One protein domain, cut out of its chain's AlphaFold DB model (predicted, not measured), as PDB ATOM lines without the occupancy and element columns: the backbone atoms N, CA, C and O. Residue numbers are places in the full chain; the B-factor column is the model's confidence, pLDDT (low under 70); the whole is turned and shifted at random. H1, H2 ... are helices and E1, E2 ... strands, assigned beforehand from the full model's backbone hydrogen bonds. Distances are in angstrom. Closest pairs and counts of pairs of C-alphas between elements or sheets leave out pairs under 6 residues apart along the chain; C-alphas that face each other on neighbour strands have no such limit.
ATOM      1  N   GLU A   2     -36.180  30.531  24.819       96.50
ATOM      2  CA  GLU A   2     -36.734  29.252  24.321       96.50
ATOM      3  C   GLU A   2     -37.478  28.460  25.397       96.50
ATOM      4  O   GLU A   2     -38.654  28.153  25.232       96.50
ATOM      5  N   LYS A   3     -36.854  28.264  26.568       97.62
ATOM      6  CA  LYS A   3     -37.505  27.536  27.662       97.62
ATOM      7  C   LYS A   3     -38.798  28.185  28.166       97.62
ATOM      8  O   LYS A   3     -39.715  27.483  28.572       97.62
ATOM      9  N   ILE A   4     -38.883  29.514  28.136       97.25
ATOM     10  CA  ILE A   4     -40.085  30.260  28.542       97.25
ATOM     11  C   ILE A   4     -41.218  29.984  27.545       97.25
ATOM     12  O   ILE A   4     -42.334  29.681  27.960       97.25
ATOM     13  N   ALA A   5     -40.918  30.006  26.243       97.38
ATOM     14  CA  ALA A   5     -41.884  29.674  25.199       97.38
ATOM     15  C   ALA A   5     -42.323  28.197  25.255       97.38
ATOM     16  O   ALA A   5     -43.516  27.913  25.171       97.38
ATOM     17  N   GLU A   6     -41.388  27.261  25.467       97.88
ATOM     18  CA  GLU A   6     -41.679  25.825  25.636       97.88
ATOM     19  C   GLU A   6     -42.603  25.537  26.822       97.88
ATOM     20  O   GLU A   6     -43.464  24.665  26.741       97.88
ATOM     21  N   LEU A   7     -42.431  26.266  27.929       98.25
ATOM     22  CA  LEU A   7     -43.288  26.158  29.113       98.25
ATOM     23  C   LEU A   7     -44.684  26.771  28.896       98.25
ATOM     24  O   LEU A   7     -45.527  26.702  29.786       98.25
ATOM     25  N   GLY A   8     -44.945  27.346  27.720       98.19
ATOM     26  CA  GLY A   8     -46.262  27.815  27.308       98.19
ATOM     27  C   GLY A   8     -46.580  29.260  27.682       98.19
ATOM     28  O   GLY A   8     -47.681  29.710  27.365       98.19
ATOM     29  N   PHE A   9     -45.648  30.002  28.293       98.62
ATOM     30  CA  PHE A   9     -45.810  31.441  28.517       98.62
ATOM     31  C   PHE A   9     -46.038  32.172  27.196       98.62
ATOM     32  O   PHE A   9     -45.529  31.771  26.150       98.62
ATOM     33  N   LYS A  10     -46.836  33.238  27.249       98.50
ATOM     34  CA  LYS A  10     -47.189  34.051  26.076       98.50
ATOM     35  C   LYS A  10     -46.728  35.496  26.201       98.50
ATOM     36  O   LYS A  10     -46.499  36.149  25.186       98.50
ATOM     37  N   THR A  11     -46.547  35.964  27.434       98.69
ATOM     38  CA  THR A  11     -46.081  37.317  27.730       98.69
ATOM     39  C   THR A  11     -44.997  37.274  28.798       98.69
ATOM     40  O   THR A  11     -45.121  36.537  29.778       98.69
ATOM     41  N   ILE A  12     -43.954  38.081  28.630       98.56
ATOM     42  CA  ILE A  12     -42.959  38.370  29.663       98.56
ATOM     43  C   ILE A  12     -43.053  39.838  30.082       98.56
ATOM     44  O   ILE A  12     -43.287  40.712  29.245       98.56
ATOM     45  N   ILE A  13     -42.862  40.109  31.372       98.69
ATOM     46  CA  ILE A  13     -42.790  41.466  31.919       98.69
ATOM     47  C   ILE A  13     -41.455  41.623  32.639       98.69
ATOM     48  O   ILE A  13     -41.188  40.919  33.613       98.69
ATOM     49  N   ASP A  14     -40.622  42.545  32.167       98.56
ATOM     50  CA  ASP A  14     -39.353  42.870  32.805       98.56
ATOM     51  C   ASP A  14     -39.542  44.025  33.797       98.56
ATOM     52  O   ASP A  14     -39.928  45.139  33.432       98.56
ATOM     53  N   ASN A  15     -39.291  43.740  35.074       98.38
ATOM     54  CA  ASN A  15     -39.319  44.704  36.169       98.38
ATOM     55  C   ASN A  15     -37.918  45.135  36.623       98.38
ATOM     56  O   ASN A  15     -37.775  45.792  37.662       98.38
ATOM     57  N   ARG A  16     -36.878  44.747  35.884       97.62
ATOM     58  CA  ARG A  16     -35.489  45.123  36.118       97.62
ATOM     59  C   ARG A  16     -35.135  46.335  35.250       97.62
ATOM     60  O   ARG A  16     -35.149  46.202  34.037       97.62
ATOM     61  N   PRO A  17     -34.786  47.497  35.827       97.25
ATOM     62  CA  PRO A  17     -34.228  48.598  35.057       97.25
ATOM     63  C   PRO A  17     -32.976  48.151  34.300       97.25
ATOM     64  O   PRO A  17     -32.161  47.402  34.845       97.25
ATOM     65  N   ASP A  18     -32.816  48.621  33.071       97.50
ATOM     66  CA  ASP A  18     -31.588  48.442  32.297       97.50
ATOM     67  C   ASP A  18     -30.371  49.045  33.017       97.50
ATOM     68  O   ASP A  18     -30.473  50.039  33.741       97.50
ATOM     69  N   GLY A  19     -29.201  48.434  32.814       95.88
ATOM     70  CA  GLY A  19     -27.931  48.944  33.336       95.88
ATOM     71  C   GLY A  19     -27.639  48.676  34.819       95.88
ATOM     72  O   GLY A  19     -26.738  49.303  35.369       95.88
ATOM     73  N   GLU A  20     -28.325  47.741  35.492       94.38
ATOM     74  CA  GLU A  20     -27.960  47.355  36.870       94.38
ATOM     75  C   GLU A  20     -26.667  46.525  36.951       94.38
ATOM     76  O   GLU A  20     -26.111  46.368  38.038       94.38
ATOM     77  N   SER A  21     -26.219  45.919  35.847       93.50
ATOM     78  CA  SER A  21     -24.984  45.126  35.796       93.50
ATOM     79  C   SER A  21     -24.413  45.056  34.381       93.50
ATOM     80  O   SER A  21     -25.149  45.185  33.411       93.50
ATOM     81  N   PHE A  22     -23.106  44.813  34.255       93.06
ATOM     82  CA  PHE A  22     -22.425  44.705  32.958       93.06
ATOM     83  C   PHE A  22     -22.870  43.482  32.138       93.06
ATOM     84  O   PHE A  22     -22.850  43.507  30.915       93.06
ATOM     85  N   ASP A  23     -23.275  42.410  32.816       94.00
ATOM     86  CA  ASP A  23     -23.771  41.168  32.216       94.00
ATOM     87  C   ASP A  23     -25.290  41.174  31.978       94.00
ATOM     88  O   ASP A  23     -25.863  40.163  31.570       94.00
ATOM     89  N   GLN A  24     -25.965  42.290  32.263       95.50
ATOM     90  CA  GLN A  24     -27.397  42.414  32.044       95.50
ATOM     91  C   GLN A  24     -27.682  42.730  30.569       95.50
ATOM     92  O   GLN A  24     -27.240  43.776  30.095       95.50
ATOM     93  N   PRO A  25     -28.473  41.902  29.861       96.00
ATOM     94  CA  PRO A  25     -29.030  42.306  28.578       96.00
ATOM     95  C   PRO A  25     -30.023  43.451  28.790       96.00
ATOM     96  O   PRO A  25     -30.809  43.421  29.742       96.00
ATOM     97  N   ASN A  26     -30.014  44.432  27.893       97.50
ATOM     98  CA  ASN A  26     -31.012  45.495  27.919       97.50
ATOM     99  C   ASN A  26     -32.374  44.964  27.464       97.50
ATOM    100  O   ASN A  26     -32.466  43.983  26.712       97.50
ATOM    101  N   PHE A  27     -33.444  45.658  27.841       98.31
ATOM    102  CA  PHE A  27     -34.800  45.250  27.497       98.31
ATOM    103  C   PHE A  27     -35.010  45.095  25.982       98.31
ATOM    104  O   PHE A  27     -35.701  44.180  25.551       98.31
ATOM    105  N   VAL A  28     -34.363  45.916  25.151       98.19
ATOM    106  CA  VAL A  28     -34.448  45.800  23.680       98.19
ATOM    107  C   VAL A  28     -33.932  44.444  23.176       98.19
ATOM    108  O   VAL A  28     -34.497  43.853  22.255       98.19
ATOM    109  N   GLU A  29     -32.871  43.914  23.786       98.00
ATOM    110  CA  GLU A  29     -32.317  42.606  23.421       98.00
ATOM    111  C   GLU A  29     -33.255  41.474  23.860       98.00
ATOM    112  O   GLU A  29     -33.493  40.523  23.107       98.00
ATOM    113  N   ILE A  30     -33.838  41.613  25.054       98.19
ATOM    114  CA  ILE A  30     -34.870  40.724  25.598       98.19
ATOM    115  C   ILE A  30     -36.109  40.709  24.700       98.19
ATOM    116  O   ILE A  30     -36.586  39.631  24.338       98.19
ATOM    117  N   GLU A  31     -36.613  41.878  24.313       98.50
ATOM    118  CA  GLU A  31     -37.776  42.036  23.448       98.50
ATOM    119  C   GLU A  31     -37.532  41.381  22.088       98.50
ATOM    120  O   GLU A  31     -38.346  40.573  21.640       98.50
ATOM    121  N   CYS A  32     -36.380  41.638  21.462       98.25
ATOM    122  CA  CYS A  32     -36.029  41.013  20.191       98.25
ATOM    123  C   CYS A  32     -35.989  39.477  20.300       98.25
ATOM    124  O   CYS A  32     -36.478  38.767  19.415       98.25
ATOM    125  N   ALA A  33     -35.435  38.937  21.389       98.06
ATOM    126  CA  ALA A  33     -35.402  37.496  21.628       98.06
ATOM    127  C   ALA A  33     -36.799  36.903  21.899       98.06
ATOM    128  O   ALA A  33     -37.082  35.788  21.464       98.06
ATOM    129  N   ALA A  34     -37.670  37.638  22.591       98.19
ATOM    130  CA  ALA A  34     -39.046  37.242  22.874       98.19
ATOM    131  C   ALA A  34     -39.905  37.215  21.598       98.19
ATOM    132  O   ALA A  34     -40.569  36.214  21.316       98.19
ATOM    133  N   GLN A  35     -39.820  38.264  20.776       97.56
ATOM    134  CA  GLN A  35     -40.574  38.393  19.526       97.56
ATOM    135  C   GLN A  35     -40.266  37.263  18.537       97.56
ATOM    136  O   GLN A  35     -41.183  36.723  17.920       97.56
ATOM    137  N   LYS A  36     -38.999  36.830  18.435       98.25
ATOM    138  CA  LYS A  36     -38.591  35.681  17.597       98.25
ATOM    139  C   LYS A  36     -39.296  34.371  17.963       98.25
ATOM    140  O   LYS A  36     -39.357  33.468  17.136       98.25
ATOM    141  N   LEU A  37     -39.821  34.269  19.182       98.00
ATOM    142  CA  LEU A  37     -40.532  33.099  19.695       98.00
ATOM    143  C   LEU A  37     -42.044  33.338  19.834       98.00
ATOM    144  O   LEU A  37     -42.742  32.513  20.420       98.00
ATOM    145  N   GLY A  38     -42.557  34.464  19.327       97.62
ATOM    146  CA  GLY A  38     -43.970  34.830  19.440       97.62
ATOM    147  C   GLY A  38     -44.408  35.230  20.852       97.62
ATOM    148  O   GLY A  38     -45.601  35.188  21.150       97.62
ATOM    149  N   LEU A  39     -43.468  35.598  21.729       98.44
ATOM    150  CA  LEU A  39     -43.760  36.121  23.063       98.44
ATOM    151  C   LEU A  39     -43.961  37.641  22.998       98.44
ATOM    152  O   LEU A  39     -43.148  38.353  22.406       98.44
ATOM    153  N   LYS A  40     -45.000  38.154  23.667       98.38
ATOM    154  CA  LYS A  40     -45.131  39.592  23.952       98.38
ATOM    155  C   LYS A  40     -44.140  39.954  25.063       98.38
ATOM    156  O   LYS A  40     -44.076  39.257  26.071       98.38
ATOM    157  N   ALA A  41     -43.375  41.026  24.896       98.44
ATOM    158  CA  ALA A  41     -42.484  41.549  25.930       98.44
ATOM    159  C   ALA A  41     -42.972  42.928  26.377       98.44
ATOM    160  O   ALA A  41     -43.396  43.732  25.553       98.44
ATOM    161  N   ILE A  42     -42.948  43.183  27.684       98.50
ATOM    162  CA  ILE A  42     -43.381  44.450  28.279       98.50
ATOM    163  C   ILE A  42     -42.338  44.889  29.295       98.50
ATOM    164  O   ILE A  42     -41.841  44.074  30.072       98.50
ATOM    165  N   TYR A  43     -42.037  46.182  29.304       98.50
ATOM    166  CA  TYR A  43     -41.084  46.782  30.224       98.50
ATOM    167  C   TYR A  43     -41.806  47.643  31.255       98.50
ATOM    168  O   TYR A  43     -42.406  48.656  30.906       98.50
ATOM    169  N   ILE A  44     -41.757  47.232  32.524       98.12
ATOM    170  CA  ILE A  44     -42.316  47.983  33.658       98.12
ATOM    171  C   ILE A  44     -41.251  48.007  34.764       98.12
ATOM    172  O   ILE A  44     -41.362  47.268  35.750       98.12
ATOM    173  N   PRO A  45     -40.164  48.780  34.585       97.44
ATOM    174  CA  PRO A  45     -39.020  48.746  35.484       97.44
ATOM    175  C   PRO A  45     -39.376  49.300  36.864       97.44
ATOM    176  O   PRO A  45     -39.938  50.387  36.997       97.44
ATOM    177  N   VAL A  46     -38.972  48.583  37.913       96.75
ATOM    178  CA  VAL A  46     -39.083  49.059  39.296       96.75
ATOM    179  C   VAL A  46     -37.722  49.592  39.741       96.75
ATOM    180  O   VAL A  46     -36.795  48.828  40.038       96.75
ATOM    181  N   VAL A  47     -37.608  50.919  39.766       91.06
ATOM    182  CA  VAL A  47     -36.397  51.656  40.156       91.06
ATOM    183  C   VAL A  47     -36.320  51.767  41.683       91.06
ATOM    184  O   VAL A  47     -37.341  51.855  42.358       91.06
ATOM    185  N   ASN A  48     -35.111  51.730  42.254       87.50
ATOM    186  CA  ASN A  48     -34.863  51.783  43.709       87.50
ATOM    187  C   ASN A  48     -35.539  50.664  44.531       87.50
ATOM    188  O   ASN A  48     -35.642  50.760  45.752       87.50
ATOM    189  N   GLY A  49     -35.997  49.593  43.875       83.50
ATOM    190  CA  GLY A  49     -36.605  48.434  44.529       83.50
ATOM    191  C   GLY A  49     -38.029  48.642  45.051       83.50
ATOM    192  O   GLY A  49     -38.575  47.702  45.620       83.50
ATOM    193  N   GLN A  50     -38.635  49.817  44.848       89.38
ATOM    194  CA  GLN A  50     -39.982  50.139  45.325       89.38
ATOM    195  C   GLN A  50     -40.916  50.445  44.146       89.38
ATOM    196  O   GLN A  50     -40.603  51.330  43.344       89.38
ATOM    197  N   PRO A  51     -42.039  49.722  44.004       93.62
ATOM    198  CA  PRO A  51     -43.007  49.992  42.954       93.62
ATOM    199  C   PRO A  51     -43.734  51.324  43.186       93.62
ATOM    200  O   PRO A  51     -43.968  51.757  44.313       93.62
ATOM    201  N   THR A  52     -44.060  52.010  42.092       95.62
ATOM    202  CA  THR A  52     -44.866  53.236  42.121       95.62
ATOM    203  C   THR A  52     -46.325  52.900  41.833       95.62
ATOM    204  O   THR A  52     -46.626  51.882  41.211       95.62
ATOM    205  N   GLU A  53     -47.248  53.780  42.222       95.56
ATOM    206  CA  GLU A  53     -48.668  53.613  41.877       95.56
ATOM    207  C   GLU A  53     -48.886  53.591  40.353       95.56
ATOM    208  O   GLU A  53     -49.723  52.845  39.852       95.56
ATOM    209  N   ALA A  54     -48.092  54.365  39.604       95.75
ATOM    210  CA  ALA A  54     -48.108  54.340  38.145       95.75
ATOM    211  C   ALA A  54     -47.697  52.962  37.605       95.75
ATOM    212  O   ALA A  54     -48.453  52.363  36.848       95.75
ATOM    213  N   ALA A  55     -46.575  52.407  38.077       96.75
ATOM    214  CA  ALA A  55     -46.132  51.075  37.671       96.75
ATOM    215  C   ALA A  55     -47.159  49.989  38.038       96.75
ATOM    216  O   ALA A  55     -47.352  49.037  37.285       96.75
ATOM    217  N   ALA A  56     -47.829  50.121  39.189       97.38
ATOM    218  CA  ALA A  56     -48.877  49.199  39.617       97.38
ATOM    219  C   ALA A  56     -50.094  49.242  38.673       97.38
ATOM    220  O   ALA A  56     -50.596  48.194  38.263       97.38
ATOM    221  N   LYS A  57     -50.518  50.443  38.254       97.56
ATOM    222  CA  LYS A  57     -51.569  50.630  37.239       97.56
ATOM    223  C   LYS A  57     -51.157  50.063  35.883       97.56
ATOM    224  O   LYS A  57     -51.956  49.357  35.268       97.56
ATOM    225  N   ASP A  58     -49.919  50.305  35.456       97.75
ATOM    226  CA  ASP A  58     -49.379  49.764  34.207       97.75
ATOM    227  C   ASP A  58     -49.358  48.231  34.232       97.75
ATOM    228  O   ASP A  58     -49.777  47.590  33.268       97.75
ATOM    229  N   LEU A  59     -48.951  47.622  35.356       98.06
ATOM    230  CA  LEU A  59     -48.992  46.169  35.517       98.06
ATOM    231  C   LEU A  59     -50.432  45.649  35.460       98.06
ATOM    232  O   LEU A  59     -50.696  44.679  34.753       98.06
ATOM    233  N   LYS A  60     -51.374  46.282  36.168       97.44
ATOM    234  CA  LYS A  60     -52.787  45.874  36.172       97.44
ATOM    235  C   LYS A  60     -53.398  45.943  34.770       97.44
ATOM    236  O   LYS A  60     -54.085  45.009  34.360       97.44
ATOM    237  N   ALA A  61     -53.101  47.005  34.021       97.00
ATOM    238  CA  ALA A  61     -53.515  47.147  32.631       97.00
ATOM    239  C   ALA A  61     -52.883  46.064  31.742       97.00
ATOM    240  O   ALA A  61     -53.593  45.387  30.999       97.00
ATOM    241  N   ALA A  62     -51.573  45.832  31.871       97.50
ATOM    242  CA  ALA A  62     -50.870  44.796  31.122       97.50
ATOM    243  C   ALA A  62     -51.451  43.399  31.392       97.50
ATOM    244  O   ALA A  62     -51.683  42.641  30.456       97.50
ATOM    245  N   LEU A  63     -51.749  43.054  32.644       96.75
ATOM    246  CA  LEU A  63     -52.344  41.757  32.987       96.75
ATOM    247  C   LEU A  63     -53.754  41.568  32.397       96.75
ATOM    248  O   LEU A  63     -54.141  40.432  32.131       96.75
ATOM    249  N   GLY A  64     -54.505  42.651  32.169       96.75
ATOM    250  CA  GLY A  64     -55.832  42.607  31.543       96.75
ATOM    251  C   GLY A  64     -55.825  42.540  30.009       96.75
ATOM    252  O   GLY A  64     -56.801  42.070  29.431       96.75
ATOM    253  N   ASP A  65     -54.744  42.978  29.357       96.12
ATOM    254  CA  ASP A  65     -54.659  43.171  27.893       96.12
ATOM    255  C   ASP A  65     -53.555  42.321  27.224       96.12
ATOM    256  O   ASP A  65     -53.028  42.621  26.145       96.12
ATOM    257  N   THR A  66     -53.109  41.254  27.889       97.50
ATOM    258  CA  THR A  66     -52.017  40.420  27.374       97.50
ATOM    259  C   THR A  66     -52.369  38.941  27.315       97.50
ATOM    260  O   THR A  66     -53.105  38.432  28.162       97.50
ATOM    261  N   PRO A  67     -51.822  38.211  26.325       97.88
ATOM    262  CA  PRO A  67     -51.907  36.760  26.306       97.88
ATOM    263  C   PRO A  67     -51.312  36.139  27.578       97.88
ATOM    264  O   PRO A  67     -50.187  36.460  27.973       97.88
ATOM    265  N   THR A  68     -52.045  35.208  28.185       97.38
ATOM    266  CA  THR A  68     -51.630  34.452  29.372       97.38
ATOM    267  C   THR A  68     -51.168  33.037  28.980       97.38
ATOM    268  O   THR A  68     -51.580  32.531  27.931       97.38
ATOM    269  N   PRO A  69     -50.312  32.367  29.777       98.25
ATOM    270  CA  PRO A  69     -49.737  32.813  31.047       98.25
ATOM    271  C   PRO A  69     -48.627  33.865  30.890       98.25
ATOM    272  O   PRO A  69     -47.900  33.891  29.893       98.25
ATOM    273  N   VAL A  70     -48.514  34.727  31.906       98.44
ATOM    274  CA  VAL A  70     -47.539  35.825  32.004       98.44
ATOM    275  C   VAL A  70     -46.392  35.417  32.931       98.44
ATOM    276  O   VAL A  70     -46.635  34.880  34.010       98.44
ATOM    277  N   LEU A  71     -45.153  35.709  32.535       98.38
ATOM    278  CA  LEU A  71     -43.968  35.599  33.386       98.38
ATOM    279  C   LEU A  71     -43.404  36.994  33.680       98.38
ATOM    280  O   LEU A  71     -42.800  37.614  32.809       98.38
ATOM    281  N   ALA A  72     -43.564  37.473  34.911       98.06
ATOM    282  CA  ALA A  72     -42.897  38.687  35.377       98.06
ATOM    283  C   ALA A  72     -41.562  38.337  36.049       98.06
ATOM    284  O   ALA A  72     -41.496  37.384  36.829       98.06
ATOM    285  N   TYR A  73     -40.502  39.094  35.765       98.06
ATOM    286  CA  TYR A  73     -39.192  38.866  36.369       98.06
ATOM    287  C   TYR A  73     -38.458  40.167  36.699       98.06
ATOM    288  O   TYR A  73     -38.754  41.240  36.187       98.06
ATOM    289  N   CYS A  74     -37.465  40.059  37.577       96.44
ATOM    290  CA  CYS A  74     -36.421  41.066  37.735       96.44
ATOM    291  C   CYS A  74     -35.087  40.340  37.972       96.44
ATOM    292  O   CYS A  74     -34.901  39.235  37.473       96.44
ATOM    293  N   ARG A  75     -34.162  40.882  38.777       95.06
ATOM    294  CA  ARG A  75     -32.933  40.152  39.150       95.06
ATOM    295  C   ARG A  75     -33.187  38.914  40.026       95.06
ATOM    296  O   ARG A  75     -32.552  37.890  39.821       95.06
ATOM    297  N   SER A  76     -34.070  39.022  41.020       94.88
ATOM    298  CA  SER A  76     -34.303  37.980  42.041       94.88
ATOM    299  C   SER A  76     -35.784  37.674  42.302       94.88
ATOM    300  O   SER A  76     -36.107  36.931  43.221       94.88
ATOM    301  N   GLY A  77     -36.696  38.279  41.538       95.50
ATOM    302  CA  GLY A  77     -38.153  38.147  41.698       95.50
ATOM    303  C   GLY A  77     -38.798  39.113  42.703       95.50
ATOM    304  O   GLY A  77     -39.978  39.423  42.560       95.50
ATOM    305  N   GLY A  78     -38.043  39.674  43.657       96.50
ATOM    306  CA  GLY A  78     -38.603  40.519  44.727       96.50
ATOM    307  C   GLY A  78     -39.398  41.741  44.243       96.50
ATOM    308  O   GLY A  78     -40.481  42.008  44.754       96.50
ATOM    309  N   ARG A  79     -38.913  42.446  43.211       97.38
ATOM    310  CA  ARG A  79     -39.625  43.602  42.627       97.38
ATOM    311  C   ARG A  79     -40.922  43.208  41.941       97.38
ATOM    312  O   ARG A  79     -41.910  43.916  42.074       97.38
ATOM    313  N   SER A  80     -40.918  42.084  41.231       97.75
ATOM    314  CA  SER A  80     -42.099  41.577  40.532       97.75
ATOM    315  C   SER A  80     -43.186  41.185  41.529       97.75
ATOM    316  O   SER A  80     -44.346  41.523  41.326       97.75
ATOM    317  N   MET A  81     -42.800  40.553  42.644       97.06
ATOM    318  CA  MET A  81     -43.721  40.242  43.739       97.06
ATOM    319  C   MET A  81     -44.289  41.518  44.374       97.06
ATOM    320  O   MET A  81     -45.501  41.657  44.469       97.06
ATOM    321  N   ALA A  82     -43.434  42.472  44.755       96.81
ATOM    322  CA  ALA A  82     -43.881  43.727  45.361       96.81
ATOM    323  C   ALA A  82     -44.819  44.520  44.433       96.81
ATOM    324  O   ALA A  82     -45.856  45.012  44.872       96.81
ATOM    325  N   LEU A  83     -44.479  44.607  43.143       97.81
ATOM    326  CA  LEU A  83     -45.289  45.302  42.147       97.81
ATOM    327  C   LEU A  83     -46.641  44.614  41.946       97.81
ATOM    328  O   LEU A  83     -47.660  45.294  41.866       97.81
ATOM    329  N   TRP A  84     -46.659  43.280  41.896       97.50
ATOM    330  CA  TRP A  84     -47.901  42.518  41.816       97.50
ATOM    331  C   TRP A  84     -48.784  42.762  43.040       97.50
ATOM    332  O   TRP A  84     -49.958  43.073  42.867       97.50
ATOM    333  N   THR A  85     -48.226  42.694  44.255       96.75
ATOM    334  CA  THR A  85     -48.974  42.965  45.492       96.75
ATOM    335  C   THR A  85     -49.618  44.344  45.439       96.75
ATOM    336  O   THR A  85     -50.833  44.453  45.578       96.75
ATOM    337  N   GLN A  86     -48.835  45.378  45.123       96.31
ATOM    338  CA  GLN A  86     -49.353  46.739  45.034       96.31
ATOM    339  C   GLN A  86     -50.438  46.882  43.954       96.31
ATOM    340  O   GLN A  86     -51.444  47.543  44.190       96.31
ATOM    341  N   ALA A  87     -50.274  46.239  42.792       96.50
ATOM    342  CA  ALA A  87     -51.252  46.278  41.703       96.50
ATOM    343  C   ALA A  87     -52.582  45.583  42.035       96.50
ATOM    344  O   ALA A  87     -53.611  45.940  41.463       96.50
ATOM    345  N   MET A  88     -52.571  44.574  42.911       95.69
ATOM    346  CA  MET A  88     -53.791  43.878  43.340       95.69
ATOM    347  C   MET A  88     -54.522  44.612  44.474       95.69
ATOM    348  O   MET A  88     -55.726  44.423  44.636       95.69
ATOM    349  N   GLU A  89     -53.812  45.436  45.246       90.75
ATOM    350  CA  GLU A  89     -54.366  46.229  46.355       90.75
ATOM    351  C   GLU A  89     -54.969  47.573  45.905       90.75
ATOM    352  O   GLU A  89     -55.825  48.122  46.600       90.75
ATOM    353  N   SER A  90     -54.541  48.092  44.747       70.94
ATOM    354  CA  SER A  90     -55.039  49.324  44.105       70.94
ATOM    355  C   SER A  90     -56.095  49.055  43.040       70.94
ATOM    356  O   SER A  90     -57.050  49.843  42.882       70.94
TER     357      SER A  90
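AT A GLANCE: This is residues 2 to 90 of the 90 residues of the protein "DUF442 domain-containing protein" of Halocynthiibacter arcticus (UniProt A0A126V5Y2). A small wall of three short parallel strands stands in the middle, with helix H2 packed on one face and helix H3 over the opposite face. H4 crosses H3 and caps that side near E3, H1 sits near the beginnings of the strands, and residues 15 to 26 make a wide loop beyond the other end of E1. The 89 printed residues hold four named helices and three named strands in the order H1 E1 H2 E2 H3 E3 H4, a mixed class of helices and strands. The sheet runs E2 E1 E3, all parallel. The whole is compact, with a radius of gyration of the C-alphas of 12.6 A, and flat, spanning 33 by 32 by 17 A.

HOW THE PARTS SIT: The inner strand E1, residues 11 to 14, has edge strand E2, residues 40 to 43, as a parallel neighbour at 19 degrees, with N 12 and O 40 within hydrogen-bond range at 2.8 A. Its other parallel neighbour is edge strand E3, residues 70 to 73, at 17 degrees, with N 71 and O 11 at 2.9 A. H2, residues 27 to 35, is on the sheet at a height of 8.2 A, over E2, and runs along the strands, at 5 degrees to E2 on the local plane. The closest C-alphas of H2 and E2 are those of Glu 31 and Ala 41, 5.3 A apart. E1, H2 and E2 form a strand-helix-strand unit, two parallel neighbour strands with a helix between them in the chain, and its crossover is right-handed. H3, residues 53 to 64, is on the opposite face from H2 at a height of 10.4 A, its local plane only just supported by 6 C-alphas of the sheet. It lies over E1 and only just over E2, with 3 of its C-alphas there, and runs along the strands at 2 degrees to E1 on the local plane. E2, H3 and E3 form a split strand-helix-strand unit, with E1 between the two strands in the sheet, and its crossover is right-handed. H4, residues 78 to 89, touches H3 with residues 83 to 88 alone, about perpendicular at 82 degrees; their closest C-alphas, of Ala 56 and Ala 87, are 4.3 A apart. H4 only grazes the sheet, with residues 79 to 84. H1, residues 2 to 6, only grazes it with residues 4 to 5, and is only just apart from H2, at 8.4 A. In H1, H2, H3 and H4 every O i to N i+4 pair is within hydrogen-bond range.

IN THESE COORDINATES: E1 spans 10.1 A, E2 10.4 A and E3 9.9 A, with C-alpha 11 at (-46.081, 37.317, 27.730). H3 spans 16.7 A, H4 16.8 A, H2 12.0 A and H1 6.2 A. H1 begins at C-alpha 2, (-36.734, 29.252, 24.321), and H4 ends at C-alpha 89, (-54.366, 46.229, 46.355).

THE WHOLE: The C-alphas farthest apart, of Phe 22 and Ser 90, are 34.8 A apart. The link from E1 to H2 is long, with 12 residues. The printed part has no cut, and no printed residue is under 70 in pLDDT.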